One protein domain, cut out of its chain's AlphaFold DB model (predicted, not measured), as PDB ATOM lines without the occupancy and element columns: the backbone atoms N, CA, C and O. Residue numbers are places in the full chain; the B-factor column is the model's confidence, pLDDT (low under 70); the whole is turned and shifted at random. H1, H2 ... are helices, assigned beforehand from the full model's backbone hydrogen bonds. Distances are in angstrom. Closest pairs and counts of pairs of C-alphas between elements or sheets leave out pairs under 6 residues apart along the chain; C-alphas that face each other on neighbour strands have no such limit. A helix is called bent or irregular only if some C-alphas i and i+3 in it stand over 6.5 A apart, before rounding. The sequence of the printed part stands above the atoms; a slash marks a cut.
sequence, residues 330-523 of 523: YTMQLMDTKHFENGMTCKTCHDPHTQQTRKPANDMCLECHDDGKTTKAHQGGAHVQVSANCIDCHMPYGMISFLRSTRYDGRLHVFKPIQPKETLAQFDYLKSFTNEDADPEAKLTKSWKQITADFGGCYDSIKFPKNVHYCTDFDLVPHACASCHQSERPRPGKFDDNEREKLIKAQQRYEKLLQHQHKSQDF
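This is residues 330 to 523 of the 523 residues of an uncharacterized protein of Ferrimonas lipolytica (UniProt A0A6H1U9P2). One long helix, H12, runs along one side of a body of short helices and loops, with H8 beside part of it, running the opposite way. H7 and H11, both short, pack on each other near the middle; H9 and H10 form a small head at one end, H5 packs on residues 516 to 521 of H12 near the other end, and H1, H2 and H3 lie on the side away from H12. The printed part has 194 residues with twelve named helices, H1 to H12 in order along the chain, and no named strand; the class is all helix, with under half of the residues, 96, in named elements. It is only just compact, close to loose, with a radius of gyration of the C-alphas of 19.1 A, and spans 55 by 43 by 31 A.

H1, residues 330 to 335, begins at C-alpha 330 (-0.036, 15.073, 37.527). H2 is residues 338 to 341, H3 346 to 349, H4 361 to 369 with 12.0 A from first to last C-alpha, H5 374 to 378, H6 382 to 385 and H7 390 to 394. H8, residues 420 to 432, measures 18.7 A, and H9, residues 443 to 454, 15.9 A. H10 is residues 468 to 472; H11, residues 480 to 483, is only just irregular, with C-alphas 480 and 483 6.9 A apart. H12, residues 497 to 521, measures 36.4 A and ends at C-alpha 521 (12.012, -15.966, 39.067).

H1 and H2 are close but not clearly touching, the closest C-alphas, Leu 334 and Phe 340, being 6.1 A apart. H3 is likewise close to H4 but not clearly touching it, with C-alphas 349 and 364 closest at 7.3 A. H4 touches H7, closest at C-alphas 362 and 390, 5.7 A. H5 touches residues 516 to 521 of H12, closest at C-alphas 377 and 517, 5.4 A; H5 and H6 meet only through their link. H7 touches H11, closest at C-alphas 393 and 480, 4.1 A. H8 touches residues 500 to 510 of H12 at a shallow tilt of 23 degrees, opposite ways, closest at C-alphas 420 and 507, 4.9 A. Residues 447 to 451 of H9 touch H10, closest at C-alphas 447 and 470, 5.5 A. Every O i to N i+4 pair is within hydrogen-bond range in H1, H5, H7, H8, H9 and H10, against 4 of 5 in H4 and 20 of 21 in H12; H2, H3, H6 and H11 are too short for such a pair.

The two farthest C-alphas, Asp 454 and Phe 523, are 59.7 A apart. The printed part has no cut. The long links are H3 to H4, H7 to H8, H9 to H10 and H11 to H12. The mean pLDDT of the printed part is 79.8; 45 residues are under 70, among them 399 to 409, 454 to 469 and 516 to 523.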
ATOM      1  N   TYR A 330      -0.850  15.965  38.357       83.62
ATOM      2  CA  TYR A 330      -0.036  15.073  37.527       83.62
ATOM      3  C   TYR A 330       1.428  15.484  37.470       83.62
ATOM      4  O   TYR A 330       2.282  14.617  37.594       83.62
ATOM      5  N   THR A 331       1.707  16.785  37.346       85.62
ATOM      6  CA  THR A 331       3.075  17.313  37.390       85.62
ATOM      7  C   THR A 331       3.741  16.924  38.706       85.62
ATOM      8  O   THR A 331       4.794  16.301  38.700       85.62
ATOM      9  N   MET A 332       3.081  17.167  39.842       86.62
ATOM     10  CA  MET A 332       3.621  16.809  41.160       86.62
ATOM     11  C   MET A 332       3.785  15.299  41.347       86.62
ATOM     12  O   MET A 332       4.751  14.861  41.958       86.62
ATOM     13  N   GLN A 333       2.850  14.501  40.826       88.94
ATOM     14  CA  GLN A 333       2.948  13.041  40.858       88.94
ATOM     15  C   GLN A 333       4.134  12.551  40.027       88.94
ATOM     16  O   GLN A 333       4.884  11.717  40.516       88.94
ATOM     17  N   LEU A 334       4.322  13.085  38.813       90.06
ATOM     18  CA  LEU A 334       5.454  12.752  37.951       90.06
ATOM     19  C   LEU A 334       6.775  13.149  38.620       90.06
ATOM     20  O   LEU A 334       7.684  12.324  38.666       90.06
ATOM     21  N   MET A 335       6.849  14.363  39.174       88.25
ATOM     22  CA  MET A 335       8.035  14.889  39.860       88.25
ATOM     23  C   MET A 335       8.481  14.032  41.052       88.25
ATOM     24  O   MET A 335       9.670  13.981  41.346       88.25
ATOM     25  N   ASP A 336       7.556  13.319  41.698       89.50
ATOM     26  CA  ASP A 336       7.844  12.404  42.814       89.50
ATOM     27  C   ASP A 336       8.296  10.999  42.351       89.50
ATOM     28  O   ASP A 336       8.384  10.057  43.141       89.50
ATOM     29  N   THR A 337       8.563  10.807  41.051       92.81
ATOM     30  CA  THR A 337       8.912   9.495  40.486       92.81
ATOM     31  C   THR A 337      10.355   9.389  40.008       92.81
ATOM     32  O   THR A 337      10.986  10.356  39.583       92.81
ATOM     33  N   LYS A 338      10.846   8.143  39.934       93.38
ATOM     34  CA  LYS A 338      12.129   7.825  39.291       93.38
ATOM     35  C   LYS A 338      12.179   8.201  37.813       93.38
ATOM     36  O   LYS A 338      13.267   8.454  37.314       93.38
ATOM     37  N   HIS A 339      11.045   8.255  37.114       93.12
ATOM     38  CA  HIS A 339      11.022   8.708  35.723       93.12
ATOM     39  C   HIS A 339      11.478  10.164  35.627       93.12
ATOM     40  O   HIS A 339      12.365  10.480  34.839       93.12
ATOM     41  N   PHE A 340      10.938  11.029  36.488       91.69
ATOM     42  CA  PHE A 340      11.339  12.429  36.540       91.69
ATOM     43  C   PHE A 340      12.781  12.611  37.019       91.69
ATOM     44  O   PHE A 340      13.533  13.349  36.393       91.69
ATOM     45  N   GLU A 341      13.214  11.874  38.051       91.75
ATOM     46  CA  GLU A 341      14.621  11.895  38.496       91.75
ATOM     47  C   GLU A 341      15.612  11.522  37.374       91.75
ATOM     48  O   GLU A 341      16.766  11.944  37.407       91.75
ATOM     49  N   ASN A 342      15.173  10.748  36.374       91.19
ATOM     50  CA  ASN A 342      15.958  10.383  35.190       91.19
ATOM     51  C   ASN A 342      15.694  11.303  33.977       91.19
ATOM     52  O   ASN A 342      16.034  10.951  32.848       91.19
ATOM     53  N   GLY A 343      15.097  12.479  34.189       89.00
ATOM     54  CA  GLY A 343      14.895  13.507  33.166       89.00
ATOM     55  C   GLY A 343      13.702  13.279  32.233       89.00
ATOM     56  O   GLY A 343      13.601  13.948  31.205       89.00
ATOM     57  N   MET A 344      12.793  12.347  32.546       90.75
ATOM     58  CA  MET A 344      11.578  12.166  31.747       90.75
ATOM     59  C   MET A 344      10.563  13.274  32.019       90.75
ATOM     60  O   MET A 344      10.346  13.691  33.154       90.75
ATOM     61  N   THR A 345       9.880  13.693  30.958       89.69
ATOM     62  CA  THR A 345       8.882  14.765  30.967       89.69
ATOM     63  C   THR A 345       7.568  14.282  30.353       89.69
ATOM     64  O   THR A 345       7.484  13.177  29.808       89.69
ATOM     65  N   CYS A 346       6.532  15.124  30.365       89.94
ATOM     66  CA  CYS A 346       5.252  14.841  29.709       89.94
ATOM     67  C   CYS A 346       5.446  14.411  28.243       89.94
ATOM     68  O   CYS A 346       4.871  13.419  27.787       89.94
ATOM     69  N   LYS A 347       6.319  15.130  27.523       90.00
ATOM     70  CA  LYS A 347       6.626  14.947  26.095       90.00
ATOM     71  C   LYS A 347       7.418  13.671  25.799       90.00
ATOM     72  O   LYS A 347       7.471  13.269  24.635       90.00
ATOM     73  N   THR A 348       8.027  13.043  26.809       90.44
ATOM     74  CA  THR A 348       8.699  11.744  26.657       90.44
ATOM     75  C   THR A 348       7.685  10.665  26.280       90.44
ATOM     76  O   THR A 348       7.942   9.866  25.385       90.44
ATOM     77  N   CYS A 349       6.503  10.697  26.900       91.88
ATOM     78  CA  CYS A 349       5.459   9.690  26.706       91.88
ATOM     79  C   CYS A 349       4.313  10.175  25.804       91.88
ATOM     80  O   CYS A 349       3.746   9.396  25.033       91.88
ATOM     81  N   HIS A 350       3.961  11.459  25.885       92.94
ATOM     82  CA  HIS A 350       2.849  12.047  25.145       92.94
ATOM     83  C   HIS A 350       3.312  12.774  23.887       92.94
ATOM     84  O   HIS A 350       4.335  13.460  23.869       92.94
ATOM     85  N   ASP A 351       2.514  12.645  22.832       93.44
ATOM     86  CA  ASP A 351       2.611  13.493  21.658       93.44
ATOM     87  C   ASP A 351       1.725  14.742  21.869       93.44
ATOM     88  O   ASP A 351       0.501  14.623  22.020       93.44
ATOM     89  N   PRO A 352       2.319  15.950  21.898       91.31
ATOM     90  CA  PRO A 352       1.593  17.172  22.242       91.31
ATOM     91  C   PRO A 352       0.604  17.625  21.157       91.31
ATOM     92  O   PRO A 352      -0.341  18.353  21.465       91.31
ATOM     93  N   HIS A 353       0.781  17.198  19.901       94.94
ATOM     94  CA  HIS A 353      -0.088  17.596  18.792       94.94
ATOM     95  C   HIS A 353      -1.326  16.713  18.699       94.94
ATOM     96  O   HIS A 353      -2.409  17.207  18.409       94.94
ATOM     97  N   THR A 354      -1.185  15.416  18.958       94.25
ATOM     98  CA  THR A 354      -2.292  14.452  18.879       94.25
ATOM     99  C   THR A 354      -3.055  14.303  20.197       94.25
ATOM    100  O   THR A 354      -4.182  13.806  20.183       94.25
ATOM    101  N   GLN A 355      -2.464  14.717  21.331       89.62
ATOM    102  CA  GLN A 355      -2.922  14.395  22.697       89.62
ATOM    103  C   GLN A 355      -3.009  12.890  22.992       89.62
ATOM    104  O   GLN A 355      -3.682  12.461  23.931       89.62
ATOM    105  N   GLN A 356      -2.321  12.075  22.199       91.88
ATOM    106  CA  GLN A 356      -2.191  10.645  22.430       91.88
ATOM    107  C   GLN A 356      -0.820  10.345  23.032       91.88
ATOM    108  O   GLN A 356       0.077  11.188  23.061       91.88
ATOM    109  N   THR A 357      -0.649   9.137  23.556       93.00
ATOM    110  CA  THR A 357       0.693   8.633  23.840       93.00
ATOM    111  C   THR A 357       1.416   8.375  22.521       93.00
ATOM    112  O   THR A 357       0.793   8.004  21.526       93.00
ATOM    113  N   ARG A 358       2.739   8.554  22.497       92.81
ATOM    114  CA  ARG A 358       3.559   8.334  21.291       92.81
ATOM    115  C   ARG A 358       3.476   6.897  20.780       92.81
ATOM    116  O   ARG A 358       3.669   6.649  19.594       92.81
ATOM    117  N   LYS A 359       3.208   5.958  21.690       92.56
ATOM    118  CA  LYS A 359       3.025   4.529  21.436       92.56
ATOM    119  C   LYS A 359       1.905   3.979  22.318       92.56
ATOM    120  O   LYS A 359       1.551   4.624  23.313       92.56
ATOM    121  N   PRO A 360       1.339   2.803  21.995       90.38
ATOM    122  CA  PRO A 360       0.504   2.070  22.935       90.38
ATOM    123  C   PRO A 360       1.211   1.922  24.283       90.38
ATOM    124  O   PRO A 360       2.431   1.774  24.347       90.38
ATOM    125  N   ALA A 361       0.444   1.989  25.368       84.94
ATOM    126  CA  ALA A 361       1.011   2.139  26.703       84.94
ATOM    127  C   ALA A 361       1.996   1.018  27.084       84.94
ATOM    128  O   ALA A 361       3.048   1.315  27.636       84.94
ATOM    129  N   ASN A 362       1.692  -0.243  26.754       86.94
ATOM    130  CA  ASN A 362       2.601  -1.363  27.027       86.94
ATOM    131  C   ASN A 362       3.909  -1.237  26.255       86.94
ATOM    132  O   ASN A 362       4.970  -1.339  26.860       86.94
ATOM    133  N   ASP A 363       3.831  -0.985  24.949       88.31
ATOM    134  CA  ASP A 363       5.009  -0.884  24.086       88.31
ATOM    135  C   ASP A 363       5.949   0.210  24.599       88.31
ATOM    136  O   ASP A 363       7.149  -0.008  24.714       88.31
ATOM    137  N   MET A 364       5.387   1.352  25.003       90.38
ATOM    138  CA  MET A 364       6.141   2.462  25.581       90.38
ATOM    139  C   MET A 364       6.861   2.079  26.880       90.38
ATOM    140  O   MET A 364       8.017   2.440  27.072       90.38
ATOM    141  N   CYS A 365       6.199   1.351  27.784       89.62
ATOM    142  CA  CYS A 365       6.831   0.896  29.024       89.62
ATOM    143  C   CYS A 365       7.949  -0.121  28.744       89.62
ATOM    144  O   CYS A 365       9.009  -0.061  29.365       89.62
ATOM    145  N   LEU A 366       7.713  -1.049  27.814       88.50
ATOM    146  CA  LEU A 366       8.621  -2.156  27.508       88.50
ATOM    147  C   LEU A 366       9.889  -1.725  26.765       88.50
ATOM    148  O   LEU A 366      10.865  -2.463  26.779       88.50
ATOM    149  N   GLU A 367       9.938  -0.518  26.202       88.81
ATOM    150  CA  GLU A 367      11.184   0.032  25.647       88.81
ATOM    151  C   GLU A 367      12.308   0.146  26.677       88.81
ATOM    152  O   GLU A 367      13.476  -0.010  26.327       88.81
ATOM    153  N   CYS A 368      11.952   0.390  27.940       88.88
ATOM    154  CA  CYS A 368      12.909   0.541  29.036       88.88
ATOM    155  C   CYS A 368      12.759  -0.543  30.112       88.88
ATOM    156  O   CYS A 368      13.734  -0.879  30.781       88.88
ATOM    157  N   HIS A 369      11.551  -1.084  30.300       87.38
ATOM    158  CA  HIS A 369      11.232  -2.033  31.372       87.38
ATOM    159  C   HIS A 369      11.101  -3.487  30.909       87.38
ATOM    160  O   HIS A 369      10.496  -4.291  31.617       87.38
ATOM    161  N   ASP A 370      11.667  -3.845  29.756       82.62
ATOM    162  CA  ASP A 370      11.739  -5.243  29.342       82.62
ATOM    163  C   ASP A 370      13.024  -5.922  29.832       82.62
ATOM    164  O   ASP A 370      14.049  -5.954  29.156       82.62
ATOM    165  N   ASP A 371      12.959  -6.497  31.032       76.62
ATOM    166  CA  ASP A 371      14.030  -7.345  31.568       76.62
ATOM    167  C   ASP A 371      13.872  -8.828  31.164       76.62
ATOM    168  O   ASP A 371      14.596  -9.700  31.655       76.62
ATOM    169  N   GLY A 372      12.896  -9.138  30.300       69.81
ATOM    170  CA  GLY A 372      12.562 -10.469  29.797       69.81
ATOM    171  C   GLY A 372      11.982 -11.444  30.830       69.81
ATOM    172  O   GLY A 372      11.198 -12.319  30.455       69.81
ATOM    173  N   LYS A 373      12.331 -11.327  32.117       64.75
ATOM    174  CA  LYS A 373      11.892 -12.225  33.199       64.75
ATOM    175  C   LYS A 373      10.668 -11.681  33.930       64.75
ATOM    176  O   LYS A 373       9.636 -12.348  33.987       64.75
ATOM    177  N   THR A 374      10.751 -10.459  34.442       64.38
ATOM    178  CA  THR A 374       9.656  -9.772  35.134       64.38
ATOM    179  C   THR A 374       8.526  -9.458  34.158       64.38
ATOM    180  O   THR A 374       7.361  -9.649  34.509       64.38
ATOM    181  N   THR A 375       8.840  -9.097  32.909       68.50
ATOM    182  CA  THR A 375       7.843  -8.922  31.837       68.50
ATOM    183  C   THR A 375       7.002 -10.183  31.627       68.50
ATOM    184  O   THR A 375       5.771 -10.130  31.663       68.50
ATOM    185  N   LYS A 376       7.646 -11.352  31.489       66.75
ATOM    186  CA  LYS A 376       6.955 -12.639  31.294       66.75
ATOM    187  C   LYS A 376       6.127 -13.052  32.509       66.75
ATOM    188  O   LYS A 376       5.040 -13.596  32.341       66.75
ATOM    189  N   ALA A 377       6.601 -12.753  33.719       64.00
ATOM    190  CA  ALA A 377       5.856 -13.000  34.953       64.00
ATOM    191  C   ALA A 377       4.569 -12.153  35.051       64.00
ATOM    192  O   ALA A 377       3.560 -12.615  35.583       64.00
ATOM    193  N   HIS A 378       4.581 -10.924  34.520       71.06
ATOM    194  CA  HIS A 378       3.391 -10.068  34.429       71.06
ATOM    195  C   HIS A 378       2.444 -10.497  33.297       71.06
ATOM    196  O   HIS A 378       1.227 -10.388  33.442       71.06
ATOM    197  N   GLN A 379       2.984 -11.042  32.206       64.81
ATOM    198  CA  GLN A 379       2.250 -11.570  31.050       64.81
ATOM    199  C   GLN A 379       1.866 -13.056  31.216       64.81
ATOM    200  O   GLN A 379       1.825 -13.815  30.250       64.81
ATOM    201  N   GLY A 380       1.583 -13.501  32.442       65.81
ATOM    202  CA  GLY A 380       1.154 -14.868  32.739       65.81
ATOM    203  C   GLY A 380      -0.346 -14.993  33.029       65.81
ATOM    204  O   GLY A 380      -0.966 -14.118  33.635       65.81
ATOM    205  N   GLY A 381      -0.938 -16.133  32.656       71.62
ATOM    206  CA  GLY A 381      -2.251 -16.573  33.143       71.62
ATOM    207  C   GLY A 381      -3.431 -15.659  32.777       71.62
ATOM    208  O   GLY A 381      -3.603 -15.263  31.625       71.62
ATOM    209  N   ALA A 382      -4.279 -15.360  33.768       73.00
ATOM    210  CA  ALA A 382      -5.536 -14.630  33.583       73.00
ATOM    211  C   ALA A 382      -5.352 -13.162  33.151       73.00
ATOM    212  O   ALA A 382      -6.248 -12.606  32.523       73.00
ATOM    213  N   HIS A 383      -4.203 -12.534  33.434       80.75
ATOM    214  CA  HIS A 383      -3.938 -11.143  33.042       80.75
ATOM    215  C   HIS A 383      -3.745 -10.978  31.530       80.75
ATOM    216  O   HIS A 383      -4.178  -9.973  30.969       80.75
ATOM    217  N   VAL A 384      -3.201 -11.992  30.848       74.69
ATOM    218  CA  VAL A 384      -3.141 -12.018  29.376       74.69
ATOM    219  C   VAL A 384      -4.530 -12.190  28.779       74.69
ATOM    220  O   VAL A 384      -4.880 -11.504  27.824       74.69
ATOM    221  N   GLN A 385      -5.346 -13.070  29.366       77.00
ATOM    222  CA  GLN A 385      -6.698 -13.347  28.869       77.00
ATOM    223  C   GLN A 385      -7.590 -12.101  28.873       77.00
ATOM    224  O   GLN A 385      -8.454 -11.967  28.011       77.00
ATOM    225  N   VAL A 386      -7.365 -11.180  29.814       78.94
ATOM    226  CA  VAL A 386      -8.096  -9.906  29.904       78.94
ATOM    227  C   VAL A 386      -7.341  -8.724  29.290       78.94
ATOM    228  O   VAL A 386      -7.804  -7.594  29.410       78.94
ATOM    229  N   SER A 387      -6.203  -8.967  28.628       82.19
ATOM    230  CA  SER A 387      -5.365  -7.927  28.007       82.19
ATOM    231  C   SER A 387      -4.982  -6.795  28.973       82.19
ATOM    232  O   SER A 387      -5.064  -5.617  28.623       82.19
ATOM    233  N   ALA A 388      -4.593  -7.147  30.203       84.44
ATOM    234  CA  ALA A 388      -4.152  -6.170  31.195       84.44
ATOM    235  C   ALA A 388      -2.882  -5.441  30.723       84.44
ATOM    236  O   ALA A 388      -1.931  -6.068  30.254       84.44
ATOM    237  N   ASN A 389      -2.862  -4.118  30.876       86.69
ATOM    238  CA  ASN A 389      -1.748  -3.255  30.491       86.69
ATOM    239  C   ASN A 389      -0.956  -2.787  31.714       86.69
ATOM    240  O   ASN A 389      -1.492  -2.704  32.821       86.69
ATOM    241  N   CYS A 390       0.303  -2.384  31.514       88.56
ATOM    242  CA  CYS A 390       1.163  -1.833  32.567       88.56
ATOM    243  C   CYS A 390       0.441  -0.713  33.338       88.56
ATOM    244  O   CYS A 390       0.382  -0.712  34.569       88.56
ATOM    245  N   ILE A 391      -0.208   0.196  32.607       90.44
ATOM    246  CA  ILE A 391      -0.923   1.343  33.173       90.44
ATOM    247  C   ILE A 391      -2.135   0.958  34.027       90.44
ATOM    248  O   ILE A 391      -2.550   1.755  34.861       90.44
ATOM    249  N   ASP A 392      -2.702  -0.242  33.876       88.75
ATOM    250  CA  ASP A 392      -3.869  -0.666  34.657       88.75
ATOM    251  C   ASP A 392      -3.542  -0.822  36.143       88.75
ATOM    252  O   ASP A 392      -4.366  -0.452  36.981       88.75
ATOM    253  N   CYS A 393      -2.320  -1.255  36.456       88.25
ATOM    254  CA  CYS A 393      -1.822  -1.391  37.823       88.25
ATOM    255  C   CYS A 393      -0.930  -0.220  38.253       88.25
ATOM    256  O   CYS A 393      -0.993   0.215  39.402       88.25
ATOM    257  N   HIS A 394      -0.091   0.280  37.343       91.25
ATOM    258  CA  HIS A 394       0.920   1.297  37.643       91.25
ATOM    259  C   HIS A 394       0.373   2.729  37.591       91.25
ATOM    260  O   HIS A 394       0.955   3.637  38.177       91.25
ATOM    261  N   MET A 395      -0.757   2.938  36.914       91.75
ATOM    262  CA  MET A 395      -1.421   4.235  36.782       91.75
ATOM    263  C   MET A 395      -2.937   4.066  36.994       91.75
ATOM    264  O   MET A 395      -3.728   4.251  36.055       91.75
ATOM    265  N   PRO A 396      -3.373   3.649  38.202       88.44
ATOM    266  CA  PRO A 396      -4.780   3.386  38.465       88.44
ATOM    267  C   PRO A 396      -5.614   4.662  38.306       88.44
ATOM    268  O   PRO A 396      -5.120   5.785  38.444       88.44
ATOM    269  N   TYR A 397      -6.902   4.492  38.005       83.44
ATOM    270  CA  TYR A 397      -7.815   5.624  37.862       83.44
ATOM    271  C   TYR A 397      -8.043   6.333  39.198       83.44
ATOM    272  O   TYR A 397      -8.546   5.718  40.138       83.44
ATOM    273  N   GLY A 398      -7.738   7.630  39.249       74.62
ATOM    274  CA  GLY A 398      -7.941   8.495  40.410       74.62
ATOM    275  C   GLY A 398      -9.000   9.576  40.194       74.62
ATOM    276  O   GLY A 398      -9.480   9.795  39.079       74.62
ATOM    277  N   MET A 399      -9.345  10.274  41.280       64.88
ATOM    278  CA  MET A 399     -10.253  11.421  41.235       64.88
ATOM    279  C   MET A 399      -9.545  12.666  40.722       64.88
ATOM    280  O   MET A 399      -8.575  13.134  41.313       64.88
ATOM    281  N   ILE A 400     -10.075  13.208  39.628       55.00
ATOM    282  CA  ILE A 400      -9.387  14.212  38.813       55.00
ATOM    283  C   ILE A 400     -10.091  15.562  38.751       55.00
ATOM    284  O   ILE A 400      -9.519  16.518  38.250       55.00
ATOM    285  N   SER A 401     -11.262  15.747  39.349       51.72
ATOM    286  CA  SER A 401     -11.709  17.113  39.608       51.72
ATOM    287  C   SER A 401     -12.737  17.178  40.708       51.72
ATOM    288  O   SER A 401     -13.742  16.470  40.696       51.72
ATOM    289  N   PHE A 402     -12.540  18.151  41.589       46.72
ATOM    290  CA  PHE A 402     -13.620  18.719  42.371       46.72
ATOM    291  C   PHE A 402     -14.699  19.218  41.390       46.72
ATOM    292  O   PHE A 402     -14.397  20.024  40.510       46.72
ATOM    293  N   LEU A 403     -15.918  18.678  41.473       47.84
ATOM    294  CA  LEU A 403     -17.135  19.124  40.764       47.84
ATOM    295  C   LEU A 403     -17.181  19.049  39.217       47.84
ATOM    296  O   LEU A 403     -18.247  19.304  38.664       47.84
ATOM    297  N   ARG A 404     -16.092  18.724  38.500       51.91
ATOM    298  CA  ARG A 404     -16.024  18.881  37.022       51.91
ATOM    299  C   ARG A 404     -15.767  17.606  36.213       51.91
ATOM    300  O   ARG A 404     -15.776  17.662  34.986       51.91
ATOM    301  N   SER A 405     -15.552  16.471  36.875       52.56
ATOM    302  CA  SER A 405     -15.343  15.169  36.230       52.56
ATOM    303  C   SER A 405     -16.029  14.057  37.016       52.56
ATOM    304  O   SER A 405     -16.474  14.256  38.150       52.56
ATOM    305  N   THR A 406     -16.086  12.860  36.436       56.62
ATOM    306  CA  THR A 406     -16.407  11.671  37.227       56.62
ATOM    307  C   THR A 406     -15.251  11.350  38.186       56.62
ATOM    308  O   THR A 406     -14.110  11.778  37.982       56.62
ATOM    309  N   ARG A 407     -15.531  10.605  39.265       56.72
ATOM    310  CA  ARG A 407     -14.537  10.237  40.292       56.72
ATOM    311  C   ARG A 407     -13.338   9.450  39.735       56.72
ATOM    312  O   ARG A 407     -12.318   9.379  40.401       56.72
ATOM    313  N   TYR A 408     -13.437   8.859  38.546       64.19
ATOM    314  CA  TYR A 408     -12.416   7.966  37.990       64.19
ATOM    315  C   TYR A 408     -12.167   8.254  36.510       64.19
ATOM    316  O   TYR A 408     -12.201   7.350  35.682       64.19
ATOM    317  N   ASP A 409     -11.966   9.527  36.182       63.78
ATOM    318  CA  ASP A 409     -11.910   9.994  34.788       63.78
ATOM    319  C   ASP A 409     -10.501   9.984  34.178       63.78
ATOM    320  O   ASP A 409     -10.318  10.167  32.979       63.78
ATOM    321  N   GLY A 410      -9.464   9.759  34.982       75.94
ATOM    322  CA  GLY A 410      -8.106   9.666  34.457       75.94
ATOM    323  C   GLY A 410      -7.132   8.997  35.408       75.94
ATOM    324  O   GLY A 410      -7.476   8.591  36.520       75.94
ATOM    325  N   ARG A 411      -5.906   8.850  34.924       85.75
ATOM    326  CA  ARG A 411      -4.899   7.984  35.526       85.75
ATOM    327  C   ARG A 411      -3.899   8.776  36.357       85.75
ATOM    328  O   ARG A 411      -3.486   9.871  35.970       85.75
ATOM    329  N   LEU A 412      -3.525   8.216  37.504       88.19
ATOM    330  CA  LEU A 412      -2.461   8.769  38.339       88.19
ATOM    331  C   LEU A 412      -1.104   8.604  37.646       88.19
ATOM    332  O   LEU A 412      -0.821   7.549  37.085       88.19
ATOM    333  N   HIS A 413      -0.250   9.619  37.732       91.88
ATOM    334  CA  HIS A 413       1.110   9.626  37.176       91.88
ATOM    335  C   HIS A 413       2.154   9.242  38.234       91.88
ATOM    336  O   HIS A 413       3.251   9.781  38.271       91.88
ATOM    337  N   VAL A 414       1.792   8.314  39.126       90.31
ATOM    338  CA  VAL A 414       2.669   7.825  40.205       90.31
ATOM    339  C   VAL A 414       3.569   6.677  39.748       90.31
ATOM    340  O   VAL A 414       4.613   6.450  40.350       90.31
ATOM    341  N   PHE A 415       3.159   5.942  38.704       91.62
ATOM    342  CA  PHE A 415       3.829   4.796  38.059       91.62
ATOM    343  C   PHE A 415       4.229   3.613  38.961       91.62
ATOM    344  O   PHE A 415       4.482   2.514  38.470       91.62
ATOM    345  N   LYS A 416       4.273   3.786  40.276       90.25
ATOM    346  CA  LYS A 416       4.419   2.726  41.261       90.25
ATOM    347  C   LYS A 416       3.035   2.145  41.566       90.25
ATOM    348  O   LYS A 416       2.112   2.915  41.838       90.25
ATOM    349  N   PRO A 417       2.870   0.810  41.577       89.81
ATOM    350  CA  PRO A 417       1.611   0.204  41.979       89.81
ATOM    351  C   PRO A 417       1.291   0.569  43.428       89.81
ATOM    352  O   PRO A 417       2.039   0.214  44.342       89.81
ATOM    353  N   ILE A 418       0.165   1.254  43.628       92.06
ATOM    354  CA  ILE A 418      -0.379   1.530  44.958       92.06
ATOM    355  C   ILE A 418      -0.922   0.209  45.497       92.06
ATOM    356  O   ILE A 418      -1.885  -0.348  44.957       92.06
ATOM    357  N   GLN A 419      -0.281  -0.347  46.520       91.88
ATOM    358  CA  GLN A 419      -0.648  -1.663  47.024       91.88
ATOM    359  C   GLN A 419      -2.000  -1.588  47.743       91.88
ATOM    360  O   GLN A 419      -2.240  -0.634  48.483       91.88
ATOM    361  N   PRO A 420      -2.874  -2.606  47.632       93.19
ATOM    362  CA  PRO A 420      -4.152  -2.600  48.349       93.19
ATOM    363  C   PRO A 420      -4.023  -2.419  49.866       93.19
ATOM    364  O   PRO A 420      -4.903  -1.827  50.482       93.19
ATOM    365  N   LYS A 421      -2.901  -2.849  50.460       93.56
ATOM    366  CA  LYS A 421      -2.598  -2.613  51.879       93.56
ATOM    367  C   LYS A 421      -2.467  -1.122  52.231       93.56
ATOM    368  O   LYS A 421      -2.797  -0.746  53.347       93.56
ATOM    369  N   GLU A 422      -1.998  -0.280  51.303       93.94
ATOM    370  CA  GLU A 422      -1.886   1.175  51.503       93.94
ATOM    371  C   GLU A 422      -3.283   1.807  51.525       93.94
ATOM    372  O   GLU A 422      -3.603   2.571  52.433       93.94
ATOM    373  N   THR A 423      -4.160   1.410  50.595       92.69
ATOM    374  CA  THR A 423      -5.572   1.826  50.601       92.69
ATOM    375  C   THR A 423      -6.317   1.319  51.840       92.69
ATOM    376  O   THR A 423      -7.118   2.056  52.410       92.69
ATOM    377  N   LEU A 424      -6.060   0.084  52.286       94.19
ATOM    378  CA  LEU A 424      -6.649  -0.465  53.512       94.19
ATOM    379  C   LEU A 424      -6.171   0.284  54.763       94.19
ATOM    380  O   LEU A 424      -6.987   0.623  55.615       94.19
ATOM    381  N   ALA A 425      -4.878   0.599  54.855       94.62
ATOM    382  CA  ALA A 425      -4.344   1.401  55.953       94.62
ATOM    383  C   ALA A 425      -4.976   2.801  55.986       94.62
ATOM    384  O   ALA A 425      -5.361   3.276  57.053       94.62
ATOM    385  N   GLN A 426      -5.154   3.433  54.822       93.19
ATOM    386  CA  GLN A 426      -5.884   4.693  54.727       93.19
ATOM    387  C   GLN A 426      -7.347   4.547  55.174       93.19
ATOM    388  O   GLN A 426      -7.856   5.414  55.882       93.19
ATOM    389  N   PHE A 427      -8.032   3.480  54.754       93.56
ATOM    390  CA  PHE A 427      -9.409   3.209  55.169       93.56
ATOM    391  C   PHE A 427      -9.513   3.136  56.696       93.56
ATOM    392  O   PHE A 427     -10.362   3.804  57.280       93.56
ATOM    393  N   ASP A 428      -8.634   2.363  57.336       92.75
ATOM    394  CA  ASP A 428      -8.618   2.194  58.792       92.75
ATOM    395  C   ASP A 428      -8.266   3.506  59.511       92.75
ATOM    396  O   ASP A 428      -8.887   3.843  60.521       92.75
ATOM    397  N   TYR A 429      -7.338   4.290  58.951       91.88
ATOM    398  CA  TYR A 429      -7.021   5.635  59.431       91.88
ATOM    399  C   TYR A 429      -8.255   6.545  59.399       91.88
ATOM    400  O   TYR A 429      -8.633   7.101  60.428       91.88
ATOM    401  N   LEU A 430      -8.936   6.656  58.255       90.62
ATOM    402  CA  LEU A 430     -10.122   7.501  58.099       90.62
ATOM    403  C   LEU A 430     -11.318   7.023  58.937       90.62
ATOM    404  O   LEU A 430     -12.036   7.855  59.490       90.62
ATOM    405  N   LYS A 431     -11.497   5.703  59.092       90.38
ATOM    406  CA  LYS A 431     -12.544   5.103  59.938       90.38
ATOM    407  C   LYS A 431     -12.444   5.575  61.389       90.38
ATOM    408  O   LYS A 431     -13.465   5.710  62.051       90.38
ATOM    409  N   SER A 432     -11.246   5.857  61.899       88.44
ATOM    410  CA  SER A 432     -11.096   6.353  63.275       88.44
ATOM    411  C   SER A 432     -11.831   7.684  63.501       88.44
ATOM    412  O   SER A 432     -12.473   7.852  64.539       88.44
ATOM    413  N   PHE A 433     -11.856   8.559  62.489       87.88
ATOM    414  CA  PHE A 433     -12.471   9.891  62.526       87.88
ATOM    415  C   PHE A 433     -13.995   9.888  62.387       87.88
ATOM    416  O   PHE A 433     -14.618  10.949  62.426       87.88
ATOM    417  N   THR A 434     -14.618   8.713  62.258       82.94
ATOM    418  CA  THR A 434     -16.081   8.604  62.291       82.94
ATOM    419  C   THR A 434     -16.647   8.651  63.714       82.94
ATOM    420  O   THR A 434     -17.865   8.659  63.876       82.94
ATOM    421  N   ASN A 435     -15.781   8.677  64.734       79.19
ATOM    422  CA  ASN A 435     -16.134   8.761  66.153       79.19
ATOM    423  C   ASN A 435     -15.878  10.173  66.710       79.19
ATOM    424  O   ASN A 435     -15.044  10.914  66.184       79.19
ATOM    425  N   GLU A 436     -16.579  10.545  67.786       68.69
ATOM    426  CA  GLU A 436     -16.588  11.924  68.301       68.69
ATOM    427  C   GLU A 436     -15.251  12.397  68.900       68.69
ATOM    428  O   GLU A 436     -14.959  13.587  68.816       68.69
ATOM    429  N   ASP A 437     -14.423  11.483  69.416       75.00
ATOM    430  CA  ASP A 437     -13.219  11.818  70.200       75.00
ATOM    431  C   ASP A 437     -11.889  11.610  69.448       75.00
ATOM    432  O   ASP A 437     -10.809  11.670  70.037       75.00
ATOM    433  N   ALA A 438     -11.937  11.321  68.146       75.88
ATOM    434  CA  ALA A 438     -10.755  10.917  67.379       75.88
ATOM    435  C   ALA A 438      -9.845  12.078  66.926       75.88
ATOM    436  O   ALA A 438      -8.724  11.836  66.481       75.88
ATOM    437  N   ASP A 439     -10.315  13.326  67.018       76.12
ATOM    438  CA  ASP A 439      -9.651  14.502  66.446       76.12
ATOM    439  C   ASP A 439      -9.628  15.677  67.444       76.12
ATOM    440  O   ASP A 439     -10.645  16.359  67.598       76.12
ATOM    441  N   PRO A 440      -8.488  15.955  68.110       69.19
ATOM    442  CA  PRO A 440      -8.360  17.072  69.052       69.19
ATOM    443  C   PRO A 440      -8.612  18.452  68.428       69.19
ATOM    444  O   PRO A 440      -9.033  19.372  69.125       69.19
ATOM    445  N   GLU A 441      -8.370  18.601  67.120       77.62
ATOM    446  CA  GLU A 441      -8.645  19.831  66.360       77.62
ATOM    447  C   GLU A 441     -10.046  19.817  65.719       77.62
ATOM    448  O   GLU A 441     -10.488  20.811  65.138       77.62
ATOM    449  N   ALA A 442     -10.760  18.692  65.839       75.94
ATOM    450  CA  ALA A 442     -12.111  18.435  65.357       75.94
ATOM    451  C   ALA A 442     -12.347  18.720  63.862       75.94
ATOM    452  O   ALA A 442     -13.487  18.933  63.453       75.94
ATOM    453  N   LYS A 443     -11.323  18.714  63.005       83.00
ATOM    454  CA  LYS A 443     -11.462  19.026  61.575       83.00
ATOM    455  C   LYS A 443     -12.146  17.909  60.782       83.00
ATOM    456  O   LYS A 443     -13.153  18.157  60.109       83.00
ATOM    457  N   LEU A 444     -11.622  16.685  60.843       86.50
ATOM    458  CA  LEU A 444     -12.191  15.537  60.126       86.50
ATOM    459  C   LEU A 444     -13.457  15.042  60.825       86.50
ATOM    460  O   LEU A 444     -14.467  14.824  60.159       86.50
ATOM    461  N   THR A 445     -13.455  14.976  62.159       85.31
ATOM    462  CA  THR A 445     -14.644  14.585  62.929       85.31
ATOM    463  C   THR A 445     -15.819  15.539  62.689       85.31
ATOM    464  O   THR A 445     -16.943  15.078  62.493       85.31
ATOM    465  N   LYS A 446     -15.597  16.862  62.615       83.75
ATOM    466  CA  LYS A 446     -16.664  17.817  62.260       83.75
ATOM    467  C   LYS A 446     -17.153  17.615  60.832       83.75
ATOM    468  O   LYS A 446     -18.360  17.626  60.616       83.75
ATOM    469  N   SER A 447     -16.246  17.399  59.881       84.25
ATOM    470  CA  SER A 447     -16.616  17.128  58.486       84.25
ATOM    471  C   SER A 447     -17.491  15.873  58.380       84.25
ATOM    472  O   SER A 447     -18.514  15.890  57.698       84.25
ATOM    473  N   TRP A 448     -17.156  14.815  59.125       84.88
ATOM    474  CA  TRP A 448     -17.959  13.593  59.208       84.88
ATOM    475  C   TRP A 448     -19.323  13.806  59.875       84.88
ATOM    476  O   TRP A 448     -20.346  13.354  59.352       84.88
ATOM    477  N   LYS A 449     -19.367  14.536  60.997       81.38
ATOM    478  CA  LYS A 449     -20.629  14.943  61.639       81.38
ATOM    479  C   LYS A 449     -21.513  15.713  60.666       81.38
ATOM    480  O   LYS A 449     -22.693  15.412  60.560       81.38
ATOM    481  N   GLN A 450     -20.944  16.636  59.898       76.75
ATOM    482  CA  GLN A 450     -21.690  17.407  58.911       76.75
ATOM    483  C   GLN A 450     -22.261  16.513  57.801       76.75
ATOM    484  O   GLN A 450     -23.441  16.599  57.479       76.75
ATOM    485  N   ILE A 451     -21.454  15.593  57.257       76.81
ATOM    486  CA  ILE A 451     -21.894  14.604  56.257       76.81
ATOM    487  C   ILE A 451     -23.096  13.788  56.754       76.81
ATOM    488  O   ILE A 451     -24.020  13.526  55.983       76.81
ATOM    489  N   THR A 452     -23.066  13.360  58.016       76.44
ATOM    490  CA  THR A 452     -24.026  12.395  58.569       76.44
ATOM    491  C   THR A 452     -25.265  13.049  59.174       76.44
ATOM    492  O   THR A 452     -26.367  12.562  58.930       76.44
ATOM    493  N   ALA A 453     -25.111  14.152  59.906       70.44
ATOM    494  CA  ALA A 453     -26.202  14.846  60.589       70.44
ATOM    495  C   ALA A 453     -26.980  15.786  59.659       70.44
ATOM    496  O   ALA A 453     -28.208  15.757  59.654       70.44
ATOM    497  N   ASP A 454     -26.282  16.576  58.838       62.31
ATOM    498  CA  ASP A 454     -26.919  17.626  58.032       62.31
ATOM    499  C   ASP A 454     -27.309  17.131  56.630       62.31
ATOM    500  O   ASP A 454     -28.168  17.720  55.969       62.31
ATOM    501  N   PHE A 455     -26.672  16.049  56.154       61.19
ATOM    502  CA  PHE A 455     -26.741  15.643  54.743       61.19
ATOM    503  C   PHE A 455     -27.064  14.161  54.486       61.19
ATOM    504  O   PHE A 455     -27.297  13.801  53.332       61.19
ATOM    505  N   GLY A 456     -27.126  13.310  55.518       59.66
ATOM    506  CA  GLY A 456     -27.611  11.926  55.417       59.66
ATOM    507  C   GLY A 456     -26.706  10.924  54.680       59.66
ATOM    508  O   GLY A 456     -27.144   9.797  54.465       59.66
ATOM    509  N   GLY A 457     -25.471  11.290  54.308       64.12
ATOM    510  CA  GLY A 457     -24.499  10.378  53.679       64.12
ATOM    511  C   GLY A 457     -23.628  10.998  52.578       64.12
ATOM    512  O   GLY A 457     -23.842  12.127  52.130       64.12
ATOM    513  N   CYS A 458     -22.619  10.246  52.124       67.81
ATOM    514  CA  CYS A 458     -21.737  10.630  51.018       67.81
ATOM    515  C   CYS A 458     -22.082   9.861  49.733       67.81
ATOM    516  O   CYS A 458     -22.143   8.639  49.726       67.81
ATOM    517  N   TYR A 459     -22.234  10.580  48.616       63.50
ATOM    518  CA  TYR A 459     -22.350  10.033  47.249       63.50
ATOM    519  C   TYR A 459     -23.484   9.022  46.970       63.50
ATOM    520  O   TYR A 459     -23.472   8.400  45.906       63.50
ATOM    521  N   ASP A 460     -24.491   8.893  47.841       47.91
ATOM    522  CA  ASP A 460     -25.612   7.946  47.668       47.91
ATOM    523  C   ASP A 460     -26.560   8.283  46.503       47.91
ATOM    524  O   ASP A 460     -27.408   7.479  46.114       47.91
ATOM    525  N   SER A 461     -26.372   9.433  45.856       42.09
ATOM    526  CA  SER A 461     -26.952   9.699  44.549       42.09
ATOM    527  C   SER A 461     -25.869  10.219  43.614       42.09
ATOM    528  O   SER A 461     -25.096  11.109  43.958       42.09
ATOM    529  N   ILE A 462     -25.810   9.667  42.402       41.75
ATOM    530  CA  ILE A 462     -24.870  10.093  41.355       41.75
ATOM    531  C   ILE A 462     -25.093  11.578  40.999       41.75
ATOM    532  O   ILE A 462     -24.206  12.202  40.423       41.75
ATOM    533  N   LYS A 463     -26.241  12.163  41.372       43.41
ATOM    534  CA  LYS A 463     -26.529  13.600  41.360       43.41
ATOM    535  C   LYS A 463     -25.768  14.252  42.524       43.41
ATOM    536  O   LYS A 463     -25.989  13.890  43.670       43.41
ATOM    537  N   PHE A 464     -24.813  15.133  42.236       50.94
ATOM    538  CA  PHE A 464     -23.837  15.612  43.221       50.94
ATOM    539  C   PHE A 464     -24.529  16.100  44.510       50.94
ATOM    540  O   PHE A 464     -25.327  17.037  44.429       50.94
ATOM    541  N   PRO A 465     -24.257  15.487  45.676       47.53
ATOM    542  CA  PRO A 465     -24.897  15.884  46.921       47.53
ATOM    543  C   PRO A 465     -24.325  17.216  47.423       47.53
ATOM    544  O   PRO A 465     -23.205  17.604  47.087       47.53
ATOM    545  N   LYS A 466     -25.088  17.928  48.255       51.75
ATOM    546  CA  LYS A 466     -24.740  19.251  48.810       51.75
ATOM    547  C   LYS A 466     -23.413  19.287  49.606       51.75
ATOM    548  O   LYS A 466     -22.951  20.362  49.965       51.75
ATOM    549  N   ASN A 467     -22.781  18.137  49.855       58.88
ATOM    550  CA  ASN A 467     -21.621  17.938  50.729       58.88
ATOM    551  C   ASN A 467     -20.343  17.437  50.020       58.88
ATOM    552  O   ASN A 467     -19.440  16.944  50.694       58.88
ATOM    553  N   VAL A 468     -20.225  17.569  48.689       63.72
ATOM    554  CA  VAL A 468     -19.051  17.086  47.918       63.72
ATOM    555  C   VAL A 468     -17.712  17.524  48.526       63.72
ATOM    556  O   VAL A 468     -16.798  16.710  48.566       63.72
ATOM    557  N   HIS A 469     -17.594  18.756  49.037       66.31
ATOM    558  CA  HIS A 469     -16.376  19.235  49.711       66.31
ATOM    559  C   HIS A 469     -15.946  18.342  50.874       66.31
ATOM    560  O   HIS A 469     -14.867  17.755  50.829       66.31
ATOM    561  N   TYR A 470     -16.825  18.168  51.858       72.88
ATOM    562  CA  TYR A 470     -16.559  17.343  53.032       72.88
ATOM    563  C   TYR A 470     -16.322  15.887  52.649       72.88
ATOM    564  O   TYR A 470     -15.445  15.225  53.192       72.88
ATOM    565  N   CYS A 471     -17.062  15.382  51.665       75.81
ATOM    566  CA  CYS A 471     -16.907  14.000  51.258       75.81
ATOM    567  C   CYS A 471     -15.560  13.707  50.571       75.81
ATOM    568  O   CYS A 471     -15.052  12.595  50.714       75.81
ATOM    569  N   THR A 472     -14.937  14.686  49.898       77.12
ATOM    570  CA  THR A 472     -13.579  14.499  49.350       77.12
ATOM    571  C   THR A 472     -12.507  14.337  50.428       77.12
ATOM    572  O   THR A 472     -11.460  13.751  50.159       77.12
ATOM    573  N   ASP A 473     -12.760  14.778  51.665       81.12
ATOM    574  CA  ASP A 473     -11.838  14.538  52.783       81.12
ATOM    575  C   ASP A 473     -11.769  13.057  53.181       81.12
ATOM    576  O   ASP A 473     -10.767  12.623  53.748       81.12
ATOM    577  N   PHE A 474     -12.797  12.282  52.822       83.31
ATOM    578  CA  PHE A 474     -12.944  10.857  53.121       83.31
ATOM    579  C   PHE A 474     -12.839   9.962  51.871       83.31
ATOM    580  O   PHE A 474     -13.247   8.797  51.897       83.31
ATOM    581  N   ASP A 475     -12.301  10.486  50.765       83.25
ATOM    582  CA  ASP A 475     -11.968   9.681  49.590       83.25
ATOM    583  C   ASP A 475     -10.737   8.800  49.843       83.25
ATOM    584  O   ASP A 475      -9.778   9.191  50.512       83.25
ATOM    585  N   LEU A 476     -10.745   7.616  49.233       86.06
ATOM    586  CA  LEU A 476      -9.633   6.675  49.302       86.06
ATOM    587  C   LEU A 476      -8.784   6.703  48.037       86.06
ATOM    588  O   LEU A 476      -9.302   6.807  46.920       86.06
ATOM    589  N   VAL A 477      -7.480   6.530  48.222       87.81
ATOM    590  CA  VAL A 477      -6.522   6.328  47.146       87.81
ATOM    591  C   VAL A 477      -6.827   5.001  46.432       87.81
ATOM    592  O   VAL A 477      -6.998   3.967  47.086       87.81
ATOM    593  N   PRO A 478      -6.935   4.985  45.092       87.62
ATOM    594  CA  PRO A 478      -7.208   3.760  44.347       87.62
ATOM    595  C   PRO A 478      -5.988   2.828  44.364       87.62
ATOM    596  O   PRO A 478      -4.876   3.245  44.054       87.62
ATOM    597  N   HIS A 479      -6.197   1.547  44.670       90.88
ATOM    598  CA  HIS A 479      -5.136   0.540  44.597       90.88
ATOM    599  C   HIS A 479      -4.952  -0.016  43.176       90.88
ATOM    600  O   HIS A 479      -5.861   0.035  42.345       90.88
ATOM    601  N   ALA A 480      -3.802  -0.638  42.917       89.75
ATOM    602  CA  ALA A 480      -3.394  -1.162  41.612       89.75
ATOM    603  C   ALA A 480      -4.421  -2.118  40.972       89.75
ATOM    604  O   ALA A 480      -4.719  -2.020  39.788       89.75
ATOM    605  N   CYS A 481      -5.039  -3.010  41.755       87.94
ATOM    606  CA  CYS A 481      -6.039  -3.950  41.227       87.94
ATOM    607  C   CYS A 481      -7.367  -3.280  40.812       87.94
ATOM    608  O   CYS A 481      -8.165  -3.880  40.089       87.94
ATOM    609  N   ALA A 482      -7.638  -2.055  41.274       85.81
ATOM    610  CA  ALA A 482      -8.958  -1.437  41.193       85.81
ATOM    611  C   ALA A 482      -9.388  -1.089  39.759       85.81
ATOM    612  O   ALA A 482     -10.580  -0.886  39.520       85.81
ATOM    613  N   SER A 483      -8.458  -0.984  38.804       84.31
ATOM    614  CA  SER A 483      -8.773  -0.723  37.391       84.31
ATOM    615  C   SER A 483      -9.583  -1.865  36.771       84.31
ATOM    616  O   SER A 483     -10.592  -1.604  36.115       84.31
ATOM    617  N   CYS A 484      -9.206  -3.113  37.058       85.88
ATOM    618  CA  CYS A 484      -9.852  -4.315  36.520       85.88
ATOM    619  C   CYS A 484     -10.848  -4.947  37.510       85.88
ATOM    620  O   CYS A 484     -11.852  -5.521  37.098       85.88
ATOM    621  N   HIS A 485     -10.617  -4.806  38.819       87.44
ATOM    622  CA  HIS A 485     -11.460  -5.371  39.877       87.44
ATOM    623  C   HIS A 485     -12.324  -4.296  40.540       87.44
ATOM    624  O   HIS A 485     -12.233  -4.036  41.737       87.44
ATOM    625  N   GLN A 486     -13.186  -3.647  39.758       80.62
ATOM    626  CA  GLN A 486     -13.965  -2.493  40.228       80.62
ATOM    627  C   GLN A 486     -14.885  -2.806  41.419       80.62
ATOM    628  O   GLN A 486     -15.159  -1.917  42.219       80.62
ATOM    629  N   SER A 487     -15.316  -4.060  41.583       82.31
ATOM    630  CA  SER A 487     -16.100  -4.508  42.743       82.31
ATOM    631  C   SER A 487     -15.346  -4.411  44.072       82.31
ATOM    632  O   SER A 487     -15.974  -4.426  45.128       82.31
ATOM    633  N   GLU A 488     -14.015  -4.347  44.023       83.31
ATOM    634  CA  GLU A 488     -13.148  -4.198  45.193       83.31
ATOM    635  C   GLU A 488     -12.947  -2.727  45.580       83.31
ATOM    636  O   GLU A 488     -12.405  -2.447  46.645       83.31
ATOM    637  N   ARG A 489     -13.434  -1.777  44.763       80.12
ATOM    638  CA  ARG A 489     -13.444  -0.361  45.134       80.12
ATOM    639  C   ARG A 489     -14.448  -0.150  46.269       80.12
ATOM    640  O   ARG A 489     -15.640  -0.434  46.081       80.12
ATOM    641  N   PRO A 490     -14.008   0.357  47.427       78.88
ATOM    642  CA  PRO A 490     -14.921   0.660  48.508       78.88
ATOM    643  C   PRO A 490     -15.817   1.832  48.114       78.88
ATOM    644  O   PRO A 490     -15.414   2.733  47.370       78.88
ATOM    645  N   ARG A 491     -17.051   1.814  48.613       77.38
ATOM    646  CA  ARG A 491     -17.974   2.940  48.498       77.38
ATOM    647  C   ARG A 491     -17.380   4.127  49.255       77.38
ATOM    648  O   ARG A 491     -17.107   4.007  50.448       77.38
ATOM    649  N   PRO A 492     -17.162   5.266  48.590       72.44
ATOM    650  CA  PRO A 492     -16.466   6.368  49.243       72.44
ATOM    651  C   PRO A 492     -17.289   7.002  50.354       72.44
ATOM    652  O   PRO A 492     -18.505   7.136  50.227       72.44
ATOM    653  N   GLY A 493     -16.616   7.391  51.436       74.06
ATOM    654  CA  GLY A 493     -17.283   7.895  52.632       74.06
ATOM    655  C   GLY A 493     -18.153   6.851  53.339       74.06
ATOM    656  O   GLY A 493     -19.057   7.236  54.068       74.06
ATOM    657  N   LYS A 494     -17.928   5.548  53.124       82.12
ATOM    658  CA  LYS A 494     -18.620   4.469  53.837       82.12
ATOM    659  C   LYS A 494     -17.605   3.548  54.515       82.12
ATOM    660  O   LYS A 494     -16.922   2.772  53.854       82.12
ATOM    661  N   PHE A 495     -17.534   3.634  55.843       87.38
ATOM    662  CA  PHE A 495     -16.521   2.963  56.663       87.38
ATOM    663  C   PHE A 495     -17.099   1.807  57.492       87.38
ATOM    664  O   PHE A 495     -17.010   1.797  58.720       87.38
ATOM    665  N   ASP A 496     -17.704   0.825  56.822       89.44
ATOM    666  CA  ASP A 496     -18.221  -0.391  57.461       89.44
ATOM    667  C   ASP A 496     -17.377  -1.635  57.135       89.44
ATOM    668  O   ASP A 496     -16.460  -1.603  56.308       89.44
ATOM    669  N   ASP A 497     -17.673  -2.744  57.810       92.50
ATOM    670  CA  ASP A 497     -16.897  -3.977  57.667       92.50
ATOM    671  C   ASP A 497     -17.066  -4.623  56.282       92.50
ATOM    672  O   ASP A 497     -16.144  -5.276  55.795       92.50
ATOM    673  N   ASN A 498     -18.190  -4.380  55.595       92.06
ATOM    674  CA  ASN A 498     -18.402  -4.875  54.232       92.06
ATOM    675  C   ASN A 498     -17.478  -4.171  53.232       92.06
ATOM    676  O   ASN A 498     -16.914  -4.817  52.347       92.06
ATOM    677  N   GLU A 499     -17.331  -2.849  53.347       91.31
ATOM    678  CA  GLU A 499     -16.417  -2.074  52.507       91.31
ATOM    679  C   GLU A 499     -14.952  -2.390  52.839       91.31
ATOM    680  O   GLU A 499     -14.136  -2.543  51.927       91.31
ATOM    681  N   ARG A 500     -14.628  -2.605  54.120       93.75
ATOM    682  CA  ARG A 500     -13.293  -3.045  54.554       93.75
ATOM    683  C   ARG A 500     -12.913  -4.418  53.989       93.75
ATOM    684  O   ARG A 500     -11.794  -4.609  53.517       93.75
ATOM    685  N   GLU A 501     -13.849  -5.367  53.981       94.50
ATOM    686  CA  GLU A 501     -13.631  -6.730  53.480       94.50
ATOM    687  C   GLU A 501     -13.292  -6.765  51.979       94.50
ATOM    688  O   GLU A 501     -12.528  -7.619  51.523       94.50
ATOM    689  N   LYS A 502     -13.798  -5.810  51.186       93.06
ATOM    690  CA  LYS A 502     -13.409  -5.664  49.770       93.06
ATOM    691  C   LYS A 502     -11.915  -5.382  49.617       93.06
ATOM    692  O   LYS A 502     -11.261  -5.996  48.776       93.06
ATOM    693  N   LEU A 503     -11.378  -4.494  50.454       93.12
ATOM    694  CA  LEU A 503      -9.964  -4.127  50.446       93.12
ATOM    695  C   LEU A 503      -9.075  -5.278  50.939       93.12
ATOM    696  O   LEU A 503      -8.016  -5.519  50.360       93.12
ATOM    697  N   ILE A 504      -9.528  -6.048  51.934       94.75
ATOM    698  CA  ILE A 504      -8.838  -7.272  52.380       94.75
ATOM    699  C   ILE A 504      -8.742  -8.286  51.234       94.75
ATOM    700  O   ILE A 504      -7.667  -8.830  50.972       94.75
ATOM    701  N   LYS A 505      -9.837  -8.515  50.500       93.19
ATOM    702  CA  LYS A 505      -9.837  -9.407  49.327       93.19
ATOM    703  C   LYS A 505      -8.878  -8.921  48.240       93.19
ATOM    704  O   LYS A 505      -8.141  -9.735  47.679       93.19
ATOM    705  N   ALA A 506      -8.843  -7.614  47.979       92.12
ATOM    706  CA  ALA A 506      -7.891  -7.017  47.047       92.12
ATOM    707  C   ALA A 506      -6.437  -7.237  47.494       92.12
ATOM    708  O   ALA A 506      -5.587  -7.589  46.674       92.12
ATOM    709  N   GLN A 507      -6.151  -7.092  48.791       93.56
ATOM    710  CA  GLN A 507      -4.830  -7.365  49.355       93.56
ATOM    711  C   GLN A 507      -4.433  -8.832  49.178       93.56
ATOM    712  O   GLN A 507      -3.373  -9.101  48.618       93.56
ATOM    713  N   GLN A 508      -5.296  -9.776  49.556       92.88
ATOM    714  CA  GLN A 508      -5.033 -11.208  49.377       92.88
ATOM    715  C   GLN A 508      -4.792 -11.568  47.904       92.88
ATOM    716  O   GLN A 508      -3.945 -12.406  47.586       92.88
ATOM    717  N   ARG A 509      -5.531 -10.942  46.979       89.56
ATOM    718  CA  ARG A 509      -5.326 -11.105  45.534       89.56
ATOM    719  C   ARG A 509      -3.947 -10.614  45.107       89.56
ATOM    720  O   ARG A 509      -3.255 -11.314  44.374       89.56
ATOM    721  N   TYR A 510      -3.556  -9.431  45.566       88.88
ATOM    722  CA  TYR A 510      -2.263  -8.843  45.241       88.88
ATOM    723  C   TYR A 510      -1.099  -9.656  45.828       88.88
ATOM    724  O   TYR A 510      -0.108  -9.900  45.150       88.88
ATOM    725  N   GLU A 511      -1.236 -10.172  47.049       89.31
ATOM    726  CA  GLU A 511      -0.241 -11.061  47.661       89.31
ATOM    727  C   GLU A 511      -0.070 -12.364  46.871       89.31
ATOM    728  O   GLU A 511       1.058 -12.789  46.623       89.31
ATOM    729  N   LYS A 512      -1.170 -12.969  46.398       85.44
ATOM    730  CA  LYS A 512      -1.106 -14.136  45.501       85.44
ATOM    731  C   LYS A 512      -0.366 -13.808  44.205       85.44
ATOM    732  O   LYS A 512       0.456 -14.608  43.769       85.44
ATOM    733  N   LEU A 513      -0.625 -12.640  43.609       81.12
ATOM    734  CA  LEU A 513       0.092 -12.180  42.415       81.12
ATOM    735  C   LEU A 513       1.605 -12.123  42.665       81.12
ATOM    736  O   LEU A 513       2.363 -12.714  41.898       81.12
ATOM    737  N   LEU A 514       2.038 -11.488  43.757       79.69
ATOM    738  CA  LEU A 514       3.459 -11.402  44.105       79.69
ATOM    739  C   LEU A 514       4.083 -12.788  44.332       79.69
ATOM    740  O   LEU A 514       5.168 -13.070  43.832       79.69
ATOM    741  N   GLN A 515       3.385 -13.693  45.026       77.56
ATOM    742  CA  GLN A 515       3.861 -15.066  45.237       77.56
ATOM    743  C   GLN A 515       4.038 -15.840  43.921       77.56
ATOM    744  O   GLN A 515       4.984 -16.617  43.787       77.56
ATOM    745  N   HIS A 516       3.147 -15.637  42.948       68.19
ATOM    746  CA  HIS A 516       3.280 -16.231  41.617       68.19
ATOM    747  C   HIS A 516       4.459 -15.642  40.833       68.19
ATOM    748  O   HIS A 516       5.159 -16.397  40.160       68.19
ATOM    749  N   GLN A 517       4.724 -14.339  40.965       64.00
ATOM    750  CA  GLN A 517       5.887 -13.698  40.343       64.00
ATOM    751  C   GLN A 517       7.206 -14.228  40.912       64.00
ATOM    752  O   GLN A 517       8.089 -14.599  40.142       64.00
ATOM    753  N   HIS A 518       7.324 -14.363  42.235       56.44
ATOM    754  CA  HIS A 518       8.536 -14.902  42.861       56.44
ATOM    755  C   HIS A 518       8.828 -16.347  42.435       56.44
ATOM    756  O   HIS A 518       9.955 -16.660  42.075       56.44
ATOM    757  N   LYS A 519       7.805 -17.209  42.342       53.75
ATOM    758  CA  LYS A 519       7.976 -18.591  41.850       53.75
ATOM    759  C   LYS A 519       8.407 -18.680  40.382       53.75
ATOM    760  O   LYS A 519       8.947 -19.702  39.979       53.75
ATOM    761  N   SER A 520       8.152 -17.644  39.584       50.69
ATOM    762  CA  SER A 520       8.601 -17.570  38.187       50.69
ATOM    763  C   SER A 520      10.015 -16.997  38.013       50.69
ATOM    764  O   SER A 520      10.545 -17.056  36.910       50.69
ATOM    765  N   GLN A 521      10.626 -16.459  39.078       45.91
ATOM    766  CA  GLN A 521      12.012 -15.966  39.067       45.91
ATOM    767  C   GLN A 521      13.049 -17.066  39.365       45.91
ATOM    768  O   GLN A 521      14.220 -16.884  39.033       45.91
ATOM    769  N   ASP A 522      12.615 -18.201  39.924       39.53
ATOM    770  CA  ASP A 522      13.455 -19.355  40.292       39.53
ATOM    771  C   ASP A 522      13.641 -20.394  39.159       39.53
ATOM    772  O   ASP A 522      14.174 -21.478  39.403       39.53
ATOM    773  N   PHE A 523      13.216 -20.079  37.926       36.34
ATOM    774  CA  PHE A 523      13.386 -20.926  36.735       36.34
ATOM    775  C   PHE A 523      14.244 -20.264  35.650       36.34
ATOM    776  O   PHE A 523      14.056 -19.055  35.366       36.34
TER     777      PHE A 523